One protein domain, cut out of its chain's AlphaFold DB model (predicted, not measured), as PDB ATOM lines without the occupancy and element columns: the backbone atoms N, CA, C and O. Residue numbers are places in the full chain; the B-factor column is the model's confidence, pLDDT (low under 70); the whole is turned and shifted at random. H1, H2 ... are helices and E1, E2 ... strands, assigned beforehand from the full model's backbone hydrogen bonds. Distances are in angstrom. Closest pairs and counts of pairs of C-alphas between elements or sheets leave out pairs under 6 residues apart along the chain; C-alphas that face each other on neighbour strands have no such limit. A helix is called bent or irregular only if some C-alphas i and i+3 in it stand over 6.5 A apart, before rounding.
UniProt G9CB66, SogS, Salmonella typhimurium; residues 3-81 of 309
ATOM      1  N   ALA A   3     -51.255 -28.441  44.026       81.50
ATOM      2  CA  ALA A   3     -50.670 -27.557  43.019       81.50
ATOM      3  C   ALA A   3     -50.218 -28.335  41.771       81.50
ATOM      4  O   ALA A   3     -50.146 -29.561  41.789       81.50
ATOM      5  N   VAL A   4     -49.888 -27.612  40.697       81.31
ATOM      6  CA  VAL A   4     -49.304 -28.192  39.480       81.31
ATOM      7  C   VAL A   4     -47.816 -28.447  39.704       81.31
ATOM      8  O   VAL A   4     -47.092 -27.540  40.124       81.31
ATOM      9  N   LEU A   5     -47.356 -29.656  39.390       85.38
ATOM     10  CA  LEU A   5     -45.952 -30.044  39.367       85.38
ATOM     11  C   LEU A   5     -45.253 -29.343  38.198       85.38
ATOM     12  O   LEU A   5     -45.326 -29.784  37.056       85.38
ATOM     13  N   HIS A   6     -44.608 -28.211  38.468       84.62
ATOM     14  CA  HIS A   6     -44.036 -27.361  37.427       84.62
ATOM     15  C   HIS A   6     -42.682 -27.881  36.945       84.62
ATOM     16  O   HIS A   6     -42.412 -27.921  35.744       84.62
ATOM     17  N   ASN A   7     -41.832 -28.291  37.884       89.38
ATOM     18  CA  ASN A   7     -40.487 -28.759  37.600       89.38
ATOM     19  C   ASN A   7     -39.980 -29.666  38.728       89.38
ATOM     20  O   ASN A   7     -40.465 -29.596  39.854       89.38
ATOM     21  N   PHE A   8     -39.003 -30.513  38.431       91.12
ATOM     22  CA  PHE A   8     -38.315 -31.342  39.418       91.12
ATOM     23  C   PHE A   8     -36.966 -31.802  38.864       91.12
ATOM     24  O   PHE A   8     -36.786 -31.876  37.645       91.12
ATOM     25  N   GLY A   9     -36.026 -32.113  39.751       88.56
ATOM     26  CA  GLY A   9     -34.697 -32.586  39.371       88.56
ATOM     27  C   GLY A   9     -33.686 -32.476  40.506       88.56
ATOM     28  O   GLY A   9     -34.035 -32.136  41.634       88.56
ATOM     29  N   ARG A  10     -32.419 -32.758  40.198       88.12
ATOM     30  CA  ARG A  10     -31.295 -32.565  41.122       88.12
ATOM     31  C   ARG A  10     -30.671 -31.194  40.886       88.12
ATOM     32  O   ARG A  10     -30.428 -30.818  39.742       88.12
ATOM     33  N   ALA A  11     -30.458 -30.448  41.962       86.19
ATOM     34  CA  ALA A  11     -29.776 -29.161  41.937       86.19
ATOM     35  C   ALA A  11     -29.070 -28.908  43.273       86.19
ATOM     36  O   ALA A  11     -29.363 -29.548  44.283       86.19
ATOM     37  N   GLU A  12     -28.137 -27.962  43.294       81.50
ATOM     38  CA  GLU A  12     -27.476 -27.561  44.530       81.50
ATOM     39  C   GLU A  12     -28.467 -26.826  45.450       81.50
ATOM     40  O   GLU A  12     -29.028 -25.794  45.081       81.50
ATOM     41  N   TYR A  13     -28.698 -27.368  46.655       69.69
ATOM     42  CA  TYR A  13     -29.686 -26.830  47.606       69.69
ATOM     43  C   TYR A  13     -29.317 -25.422  48.096       69.69
ATOM     44  O   TYR A  13     -30.178 -24.572  48.321       69.69
ATOM     45  N   ALA A  14     -28.020 -25.190  48.293       70.12
ATOM     46  CA  ALA A  14     -27.421 -23.896  48.586       70.12
ATOM     47  C   ALA A  14     -25.913 -23.974  48.294       70.12
ATOM     48  O   ALA A  14     -25.351 -25.060  48.456       70.12
ATOM     49  N   PRO A  15     -25.246 -22.851  47.963       68.69
ATOM     50  CA  PRO A  15     -23.817 -22.846  47.662       68.69
ATOM     51  C   PRO A  15     -22.992 -23.555  48.745       68.69
ATOM     52  O   PRO A  15     -23.039 -23.182  49.921       68.69
ATOM     53  N   GLY A  16     -22.270 -24.604  48.353       68.81
ATOM     54  CA  GLY A  16     -21.417 -25.405  49.231       68.81
ATOM     55  C   GLY A  16     -22.156 -26.390  50.143       68.81
ATOM     56  O   GLY A  16     -21.531 -26.959  51.039       68.81
ATOM     57  N   LYS A  17     -23.468 -26.602  49.963       66.56
ATOM     58  CA  LYS A  17     -24.281 -27.531  50.782       66.56
ATOM     59  C   LYS A  17     -24.654 -28.840  50.084       66.56
ATOM     60  O   LYS A  17     -25.353 -29.653  50.688       66.56
ATOM     61  N   GLY A  18     -24.137 -29.061  48.876       70.19
ATOM     62  CA  GLY A  18     -24.321 -30.293  48.112       70.19
ATOM     63  C   GLY A  18     -25.616 -30.328  47.300       70.19
ATOM     64  O   GLY A  18     -26.524 -29.509  47.475       70.19
ATOM     65  N   GLU A  19     -25.673 -31.286  46.377       79.38
ATOM     66  CA  GLU A  19     -26.850 -31.536  45.550       79.38
ATOM     67  C   GLU A  19     -27.978 -32.165  46.368       79.38
ATOM     68  O   GLU A  19     -27.745 -33.021  47.222       79.38
ATOM     69  N   SER A  20     -29.212 -31.757  46.078       82.50
ATOM     70  CA  SER A  20     -30.401 -32.458  46.535       82.50
ATOM     71  C   SER A  20     -31.500 -32.447  45.478       82.50
ATOM     72  O   SER A  20     -31.464 -31.680  44.512       82.50
ATOM     73  N   PHE A  21     -32.486 -33.320  45.648       87.50
ATOM     74  CA  PHE A  21     -33.656 -33.349  44.783       87.50
ATOM     75  C   PHE A  21     -34.655 -32.246  45.153       87.50
ATOM     76  O   PHE A  21     -35.002 -32.080  46.328       87.50
ATOM     77  N   PHE A  22     -35.151 -31.519  44.153       89.25
ATOM     78  CA  PHE A  22     -36.187 -30.507  44.319       89.25
ATOM     79  C   PHE A  22     -37.458 -30.845  43.550       89.25
ATOM     80  O   PHE A  22     -37.442 -31.509  42.512       89.25
ATOM     81  N   VAL A  23     -38.562 -30.311  44.056       89.81
ATOM     82  CA  VAL A  23     -39.862 -30.266  43.397       89.81
ATOM     83  C   VAL A  23     -40.375 -28.836  43.454       89.81
ATOM     84  O   VAL A  23     -40.452 -28.229  44.521       89.81
ATOM     85  N   GLU A  24     -40.743 -28.300  42.303       89.88
ATOM     86  CA  GLU A  24     -41.360 -26.992  42.163       89.88
ATOM     87  C   GLU A  24     -42.860 -27.154  41.912       89.88
ATOM     88  O   GLU A  24     -43.283 -27.757  40.923       89.88
ATOM     89  N   LEU A  25     -43.667 -26.599  42.813       86.19
ATOM     90  CA  LEU A  25     -45.121 -26.615  42.738       86.19
ATOM     91  C   LEU A  25     -45.660 -25.212  42.477       86.19
ATOM     92  O   LEU A  25     -45.342 -24.274  43.208       86.19
ATOM     93  N   LYS A  26     -46.537 -25.079  41.482       81.75
ATOM     94  CA  LYS A  26     -47.139 -23.803  41.084       81.75
ATOM     95  C   LYS A  26     -48.648 -23.812  41.306       81.75
ATOM     96  O   LYS A  26     -49.353 -24.717  40.857       81.75
ATOM     97  N   ASN A  27     -49.159 -22.787  41.984       77.31
ATOM     98  CA  ASN A  27     -50.594 -22.538  42.132       77.31
ATOM     99  C   ASN A  27     -50.932 -21.057  41.864       77.31
ATOM    100  O   ASN A  27     -50.060 -20.268  41.496       77.31
ATOM    101  N   ARG A  28     -52.201 -20.659  42.056       66.94
ATOM    102  CA  ARG A  28     -52.657 -19.264  41.865       66.94
ATOM    103  C   ARG A  28     -51.937 -18.249  42.770       66.94
ATOM    104  O   ARG A  28     -51.925 -17.068  42.455       66.94
ATOM    105  N   SER A  29     -51.345 -18.703  43.874       70.69
ATOM    106  CA  SER A  29     -50.613 -17.876  44.840       70.69
ATOM    107  C   SER A  29     -49.109 -17.786  44.550       70.69
ATOM    108  O   SER A  29     -48.403 -17.104  45.288       70.69
ATOM    109  N   GLY A  30     -48.607 -18.467  43.513       76.88
ATOM    110  CA  GLY A  30     -47.205 -18.422  43.093       76.88
ATOM    111  C   GLY A  30     -46.538 -19.795  42.984       76.88
ATOM    112  O   GLY A  30     -47.186 -20.839  43.091       76.88
ATOM    113  N   SER A  31     -45.223 -19.779  42.746       84.56
ATOM    114  CA  SER A  31     -44.376 -20.978  42.711       84.56
ATOM    115  C   SER A  31     -43.689 -21.202  44.060       84.56
ATOM    116  O   SER A  31     -43.236 -20.246  44.694       84.56
ATOM    117  N   LYS A  32     -43.617 -22.457  44.511       85.19
ATOM    118  CA  LYS A  32     -42.907 -22.870  45.728       85.19
ATOM    119  C   LYS A  32     -41.989 -24.051  45.442       85.19
ATOM    120  O   LYS A  32     -42.410 -25.045  44.858       85.19
ATOM    121  N   LEU A  33     -40.755 -23.948  45.929       88.25
ATOM    122  CA  LEU A  33     -39.732 -24.987  45.848       88.25
ATOM    123  C   LEU A  33     -39.679 -25.804  47.141       88.25
ATOM    124  O   LEU A  33     -39.590 -25.256  48.242       88.25
ATOM    125  N   TYR A  34     -39.697 -27.121  46.984       86.81
ATOM    126  CA  TYR A  34     -39.565 -28.118  48.038       86.81
ATOM    127  C   TYR A  34     -38.318 -28.953  47.782       86.81
ATOM    128  O   TYR A  34     -38.032 -29.288  46.638       86.81
ATOM    129  N   TRP A  35     -37.598 -29.309  48.843       84.94
ATOM    130  CA  TRP A  35     -36.319 -30.012  48.751       84.94
ATOM    131  C   TRP A  35     -36.310 -31.278  49.612       84.94
ATOM    132  O   TRP A  35     -36.861 -31.287  50.720       84.94
ATOM    133  N   GLY A  36     -35.664 -32.330  49.108       83.19
ATOM    134  CA  GLY A  36     -35.374 -33.560  49.840       83.19
ATOM    135  C   GLY A  36     -35.242 -34.795  48.945       83.19
ATOM    136  O   GLY A  36     -36.043 -35.000  48.042       83.19
ATOM    137  N   GLU A  37     -34.293 -35.679  49.268       80.81
ATOM    138  CA  GLU A  37     -33.997 -36.902  48.496       80.81
ATOM    139  C   GLU A  37     -35.205 -37.832  48.293       80.81
ATOM    140  O   GLU A  37     -35.351 -38.446  47.243       80.81
ATOM    141  N   GLN A  38     -36.119 -37.919  49.267       80.31
ATOM    142  CA  GLN A  38     -37.322 -38.756  49.137       80.31
ATOM    143  C   GLN A  38     -38.295 -38.261  48.060       80.31
ATOM    144  O   GLN A  38     -39.129 -39.034  47.592       80.31
ATOM    145  N   LEU A  39     -38.197 -36.995  47.641       84.62
ATOM    146  CA  LEU A  39     -39.030 -36.467  46.564       84.62
ATOM    147  C   LEU A  39     -38.714 -37.148  45.225       84.62
ATOM    148  O   LEU A  39     -39.624 -37.325  44.422       84.62
ATOM    149  N   GLU A  40     -37.473 -37.604  45.015       87.06
ATOM    150  CA  GLU A  40     -37.057 -38.300  43.790       87.06
ATOM    151  C   GLU A  40     -37.863 -39.582  43.567       87.06
ATOM    152  O   GLU A  40     -38.325 -39.844  42.459       87.06
ATOM    153  N   SER A  41     -38.091 -40.370  44.623       83.81
ATOM    154  CA  SER A  41     -38.917 -41.576  44.520       83.81
ATOM    155  C   SER A  41     -40.394 -41.264  44.311       83.81
ATOM    156  O   SER A  41     -41.079 -42.042  43.653       83.81
ATOM    157  N   LEU A  42     -40.874 -40.140  44.852       84.19
ATOM    158  CA  LEU A  42     -42.274 -39.744  44.739       84.19
ATOM    159  C   LEU A  42     -42.620 -39.295  43.323       84.19
ATOM    160  O   LEU A  42     -43.702 -39.620  42.866       84.19
ATOM    161  N   VAL A  43     -41.711 -38.627  42.605       85.06
ATOM    162  CA  VAL A  43     -41.981 -38.135  41.240       85.06
ATOM    163  C   VAL A  43     -41.790 -39.179  40.136       85.06
ATOM    164  O   VAL A  43     -42.113 -38.890  38.990       85.06
ATOM    165  N   LYS A  44     -41.306 -40.396  40.436       81.81
ATOM    166  CA  LYS A  44     -41.052 -41.443  39.418       81.81
ATOM    167  C   LYS A  44     -42.270 -41.770  38.550       81.81
ATOM    168  O   LYS A  44     -42.102 -42.122  37.387       81.81
ATOM    169  N   ASN A  45     -43.469 -41.642  39.115       73.81
ATOM    170  CA  ASN A  45     -44.732 -41.926  38.435       73.81
ATOM    171  C   ASN A  45     -45.478 -40.653  37.991       73.81
ATOM    172  O   ASN A  45     -46.654 -40.740  37.650       73.81
ATOM    173  N   HIS A  46     -44.822 -39.488  38.009       77.00
ATOM    174  CA  HIS A  46     -45.424 -38.197  37.676       77.00
ATOM    175  C   HIS A  46     -44.673 -37.485  36.547       77.00
ATOM    176  O   HIS A  46     -43.471 -37.673  36.346       77.00
ATOM    177  N   GLN A  47     -45.383 -36.627  35.820       77.94
ATOM    178  CA  GLN A  47     -44.835 -35.768  34.775       77.94
ATOM    179  C   GLN A  47     -45.020 -34.287  35.118       77.94
ATOM    180  O   GLN A  47     -45.869 -33.895  35.923       77.94
ATOM    181  N   LYS A  48     -44.197 -33.430  34.504       81.50
ATOM    182  CA  LYS A  48     -44.380 -31.977  34.613       81.50
ATOM    183  C   LYS A  48     -45.752 -31.621  34.035       81.50
ATOM    184  O   LYS A  48     -46.055 -32.003  32.911       81.50
ATOM    185  N   GLY A  49     -46.554 -30.887  34.795       71.56
ATOM    186  CA  GLY A  49     -47.947 -30.572  34.471       71.56
ATOM    187  C   GLY A  49     -48.975 -31.330  35.312       71.56
ATOM    188  O   GLY A  49     -50.117 -30.880  35.381       71.56
ATOM    189  N   ASP A  50     -48.587 -32.402  36.009       75.06
ATOM    190  CA  ASP A  50     -49.506 -33.150  36.871       75.06
ATOM    191  C   ASP A  50     -49.997 -32.296  38.046       75.06
ATOM    192  O   ASP A  50     -49.224 -31.579  38.685       75.06
ATOM    193  N   VAL A  51     -51.286 -32.394  38.378       76.81
ATOM    194  CA  VAL A  51     -51.821 -31.802  39.609       76.81
ATOM    195  C   VAL A  51     -51.602 -32.787  40.749       76.81
ATOM    196  O   VAL A  51     -52.087 -33.917  40.712       76.81
ATOM    197  N   VAL A  52     -50.877 -32.360  41.778       82.38
ATOM    198  CA  VAL A  52     -50.495 -33.216  42.905       82.38
ATOM    199  C   VAL A  52     -50.803 -32.545  44.238       82.38
ATOM    200  O   VAL A  52     -50.704 -31.324  44.383       82.38
ATOM    201  N   THR A  53     -51.146 -33.353  45.238       82.94
ATOM    202  CA  THR A  53     -51.160 -32.964  46.645       82.94
ATOM    203  C   THR A  53     -49.879 -33.455  47.293       82.94
ATOM    204  O   THR A  53     -49.677 -34.652  47.468       82.94
ATOM    205  N   LEU A  54     -49.019 -32.514  47.673       84.69
ATOM    206  CA  LEU A  54     -47.825 -32.767  48.468       84.69
ATOM    207  C   LEU A  54     -48.131 -32.544  49.952       84.69
ATOM    208  O   LEU A  54     -48.469 -31.425  50.360       84.69
ATOM    209  N   THR A  55     -47.981 -33.581  50.769       84.81
ATOM    210  CA  THR A  55     -48.269 -33.556  52.208       84.81
ATOM    211  C   THR A  55     -47.005 -33.857  53.003       84.81
ATOM    212  O   THR A  55     -46.305 -34.833  52.743       84.81
ATOM    213  N   LEU A  56     -46.692 -33.004  53.985       82.88
ATOM    214  CA  LEU A  56     -45.640 -33.285  54.959       82.88
ATOM    215  C   LEU A  56     -46.221 -34.230  56.011       82.88
ATOM    216  O   LEU A  56     -47.033 -33.802  56.825       82.88
ATOM    217  N   GLN A  57     -45.820 -35.497  55.988       82.56
ATOM    218  CA  GLN A  57     -46.326 -36.496  56.928       82.56
ATOM    219  C   GLN A  57     -45.662 -36.368  58.298       82.56
ATOM    220  O   GLN A  57     -46.330 -36.376  59.325       82.56
ATOM    221  N   ASN A  58     -44.331 -36.273  58.321       81.19
ATOM    222  CA  ASN A  58     -43.562 -36.217  59.561       81.19
ATOM    223  C   ASN A  58     -42.191 -35.558  59.337       81.19
ATOM    224  O   ASN A  58     -41.699 -35.479  58.210       81.19
ATOM    225  N   ARG A  59     -41.545 -35.124  60.420       81.88
ATOM    226  CA  ARG A  59     -40.125 -34.774  60.472       81.88
ATOM    227  C   ARG A  59     -39.388 -35.813  61.301       81.88
ATOM    228  O   ARG A  59     -39.608 -35.930  62.499       81.88
ATOM    229  N   GLU A  60     -38.509 -36.563  60.661       79.69
ATOM    230  CA  GLU A  60     -37.725 -37.602  61.316       79.69
ATOM    231  C   GLU A  60     -36.343 -37.071  61.686       79.69
ATOM    232  O   GLU A  60     -35.638 -36.509  60.843       79.69
ATOM    233  N   GLN A  61     -35.958 -37.261  62.946       82.00
ATOM    234  CA  GLN A  61     -34.623 -36.957  63.441       82.00
ATOM    235  C   GLN A  61     -33.711 -38.173  63.249       82.00
ATOM    236  O   GLN A  61     -34.082 -39.286  63.609       82.00
ATOM    237  N   PHE A  62     -32.516 -37.965  62.705       76.44
ATOM    238  CA  PHE A  62     -31.521 -39.019  62.509       76.44
ATOM    239  C   PHE A  62     -30.104 -38.493  62.744       76.44
ATOM    240  O   PHE A  62     -29.849 -37.290  62.677       76.44
ATOM    241  N   ILE A  63     -29.173 -39.400  63.030       76.56
ATOM    242  CA  ILE A  63     -27.755 -39.100  63.235       76.56
ATOM    243  C   ILE A  63     -26.970 -39.946  62.234       76.56
ATOM    244  O   ILE A  63     -27.203 -41.150  62.131       76.56
ATOM    245  N   LEU A  64     -26.084 -39.317  61.461       74.38
ATOM    246  CA  LEU A  64     -25.208 -40.046  60.546       74.38
ATOM    247  C   LEU A  64     -24.073 -40.726  61.328       74.38
ATOM    248  O   LEU A  64     -23.610 -40.166  62.325       74.38
ATOM    249  N   PRO A  65     -23.591 -41.902  60.887       65.81
ATOM    250  CA  PRO A  65     -22.436 -42.545  61.505       65.81
ATOM    251  C   PRO A  65     -21.235 -41.588  61.548       65.81
ATOM    252  O   PRO A  65     -20.791 -41.108  60.509       65.81
ATOM    253  N   GLY A  66     -20.731 -41.293  62.749       73.19
ATOM    254  CA  GLY A  66     -19.607 -40.371  62.956       73.19
ATOM    255  C   GLY A  66     -19.984 -38.906  63.221       73.19
ATOM    256  O   GLY A  66     -19.094 -38.109  63.506       73.19
ATOM    257  N   GLU A  67     -21.269 -38.535  63.199       79.88
ATOM    258  CA  GLU A  67     -21.721 -37.192  63.585       79.88
ATOM    259  C   GLU A  67     -22.340 -37.175  64.989       79.88
ATOM    260  O   GLU A  67     -23.066 -38.083  65.374       79.88
ATOM    261  N   GLN A  68     -22.098 -36.107  65.757       73.25
ATOM    262  CA  GLN A  68     -22.763 -35.888  67.054       73.25
ATOM    263  C   GLN A  68     -24.035 -35.035  66.942       73.25
ATOM    264  O   GLN A  68     -24.817 -34.944  67.887       73.25
ATOM    265  N   LYS A  69     -24.254 -34.381  65.795       76.12
ATOM    266  CA  LYS A  69     -25.375 -33.463  65.603       76.12
ATOM    267  C   LYS A  69     -26.549 -34.179  64.947       76.12
ATOM    268  O   LYS A  69     -26.424 -34.738  63.862       76.12
ATOM    269  N   ALA A  70     -27.709 -34.091  65.587       74.56
ATOM    270  CA  ALA A  70     -28.954 -34.566  65.012       74.56
ATOM    271  C   ALA A  70     -29.333 -33.763  63.760       74.56
ATOM    272  O   ALA A  70     -29.365 -32.528  63.771       74.56
ATOM    273  N   ARG A  71     -29.639 -34.485  62.683       75.44
ATOM    274  CA  ARG A  71     -30.202 -33.961  61.440       75.44
ATOM    275  C   ARG A  71     -31.693 -34.279  61.382       75.44
ATOM    276  O   ARG A  71     -32.164 -35.215  62.022       75.44
ATOM    277  N   PHE A  72     -32.431 -33.505  60.596       74.56
ATOM    278  CA  PHE A  72     -33.864 -33.701  60.386       74.56
ATOM    279  C   PHE A  72     -34.136 -33.927  58.902       74.56
ATOM    280  O   PHE A  72     -33.617 -33.189  58.064       74.56
ATOM    281  N   ARG A  73     -34.964 -34.923  58.575       75.06
ATOM    282  CA  ARG A  73     -35.514 -35.122  57.227       75.06
ATOM    283  C   ARG A  73     -37.031 -35.009  57.249       75.06
ATOM    284  O   ARG A  73     -37.693 -35.524  58.148       75.06
ATOM    285  N   ASN A  74     -37.579 -34.344  56.241       80.81
ATOM    286  CA  ASN A  74     -39.016 -34.281  56.010       80.81
ATOM    287  C   ASN A  74     -39.459 -35.560  55.286       80.81
ATOM    288  O   ASN A  74     -38.896 -35.886  54.242       80.81
ATOM    289  N   LYS A  75     -40.468 -36.254  55.820       80.69
ATOM    290  CA  LYS A  75     -41.189 -37.315  55.111       80.69
ATOM    291  C   LYS A  75     -42.347 -36.699  54.351       80.69
ATOM    292  O   LYS A  75     -43.269 -36.149  54.956       80.69
ATOM    293  N   TRP A  76     -42.277 -36.801  53.036       82.62
ATOM    294  CA  TRP A  76     -43.301 -36.305  52.132       82.62
ATOM    295  C   TRP A  76     -44.142 -37.466  51.605       82.62
ATOM    296  O   TRP A  76     -43.620 -38.555  51.381       82.62
ATOM    297  N   SER A  77     -45.426 -37.217  51.371       84.56
ATOM    298  CA  SER A  77     -46.251 -38.020  50.470       84.56
ATOM    299  C   SER A  77     -46.755 -37.149  49.330       84.56
ATOM    300  O   SER A  77     -47.008 -35.955  49.515       84.56
ATOM    301  N   MET A  78     -46.864 -37.746  48.147       81.94
ATOM    302  CA  MET A  78     -47.388 -37.104  46.949       81.94
ATOM    303  C   MET A  78     -48.527 -37.961  46.412       81.94
ATOM    304  O   MET A  78     -48.341 -39.149  46.165       81.94
ATOM    305  N   GLU A  79     -49.698 -37.357  46.267       80.38
ATOM    306  CA  GLU A  79     -50.888 -38.001  45.715       80.38
ATOM    307  C   GLU A  79     -51.329 -37.230  44.474       80.38
ATOM    308  O   GLU A  79     -51.416 -36.001  44.508       80.38
ATOM    309  N   SER A  80     -51.608 -37.929  43.373       70.75
ATOM    310  CA  SER A  80     -52.234 -37.299  42.209       70.75
ATOM    311  C   SER A  80     -53.606 -36.777  42.599       70.75
ATOM    312  O   SER A  80     -54.423 -37.518  43.145       70.75
ATOM    313  N   VAL A  81     -53.875 -35.514  42.283       63.97
ATOM    314  CA  VAL A  81     -55.227 -34.980  42.387       63.97
ATOM    315  C   VAL A  81     -55.852 -35.009  41.015       63.97
ATOM    316  O   VAL A  81     -55.665 -34.121  40.184       63.97
TER     317      VAL A  81
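AT A GLANCE: This is residues 3 to 81 of the 309 residues of the protein "SogS" of Salmonella typhimurium (UniProt G9CB66). A three-stranded antiparallel layer, E1, E2 and E3, and a long two-stranded hairpin, E4 and E5, meet at one end where E1 and E4 come together, and a short helix, H1, packs between them against E2 and E5. The two parts make one strongly twisted sheet, and the tip of the long hairpin, residues 64 to 69, sticks out free of the rest. The printed part has 79 residues with five named strands and one named helix, in the order E1 E2 E3 H1 E4 E5; across the sheet the order is E3 E2 E1 E4 E5, antiparallel in the pairs E3 with E2, E2 with E1 and E4 with E5, and the class is mostly strand. The whole is only just compact, close to loose, with a radius of gyration of the C-alphas of 13.8 A, and it is elongated, spanning 42 by 27 by 24 A.

HOW THE PARTS SIT: Begin in the sheet with E2, residues 19 to 27, an inner strand. Beside it runs E1, residues 3 to 12, antiparallel at 160 degrees between their directions; look at N 22 and O 9, 2.8 A apart, and N 6 and O 24, 2.8 A, both within hydrogen-bond range. E3, residues 30 to 35, an edge strand, is the other neighbour of E2, antiparallel at 155 degrees, with N 32 and O 25 at 2.8 A. E1, E2 and E3 form a meander, each strand the antiparallel neighbour of the one before, with hairpins E1 and E2, and E2 and E3. E4, residues 51 to 62, meets E1 only at a point, where the C-alphas of Val 4 and Val 51 face each other at 4.4 A. E5, residues 71 to 80, the other edge strand, forms a hairpin with E4, antiparallel at 158 degrees; find N 55 and O 77 at 2.9 A and N 73 and O 60 at 2.8 A. E5 is apart from E1, E2 and E3. H1, residues 38 to 45, is on the sheet at a height over the sheet of 6.2 A, beside the strands and over none of them. Its closest C-alphas to E2 are those of Glu 40 and Phe 21, 6.1 A apart, and to E5 those of Leu 42 and Met 78, 6.2 A apart. In its backbone 2 of 4 O i to N i+4 pairs are within hydrogen-bond range, and 2 of 5 O i to N i+3 pairs.

IN THESE COORDINATES: Find C-alpha 3 at (-50.670, -27.557, 43.019); from there E1 runs 23.2 A to C-alpha 12 and bends by 64 degrees at residue 9. E2 then runs 25.6 A from residue 19 to 27, and E3 runs 16.9 A from residue 30 to 35. H1 begins at C-alpha 38, (-37.322, -38.756, 49.137), and is irregular: C-alphas 42 and 45 are 7.1 A apart. E4, the longest strand with 12 residues, covers 31.4 A and bends by 50 degrees at residue 58. E5 covers 29.4 A and ends at C-alpha 80, (-52.234, -37.299, 42.209).

THE WHOLE: The two C-alphas farthest apart are those of Arg 28 and Gly 66, 44.5 A, while the first and last printed C-alphas, of Ala 3 and Val 81, are 8.7 A apart. The printed part has no cut. The links E2 to E3, E3 to H1 and H1 to E4 are tight, those from E1 to E2 and E4 to E5 are short, and no link is long. The mean pLDDT of the printed part is 79.9; look for values under 70 at residue 13, residues 15 to 17, and residues 28, 65 and 81.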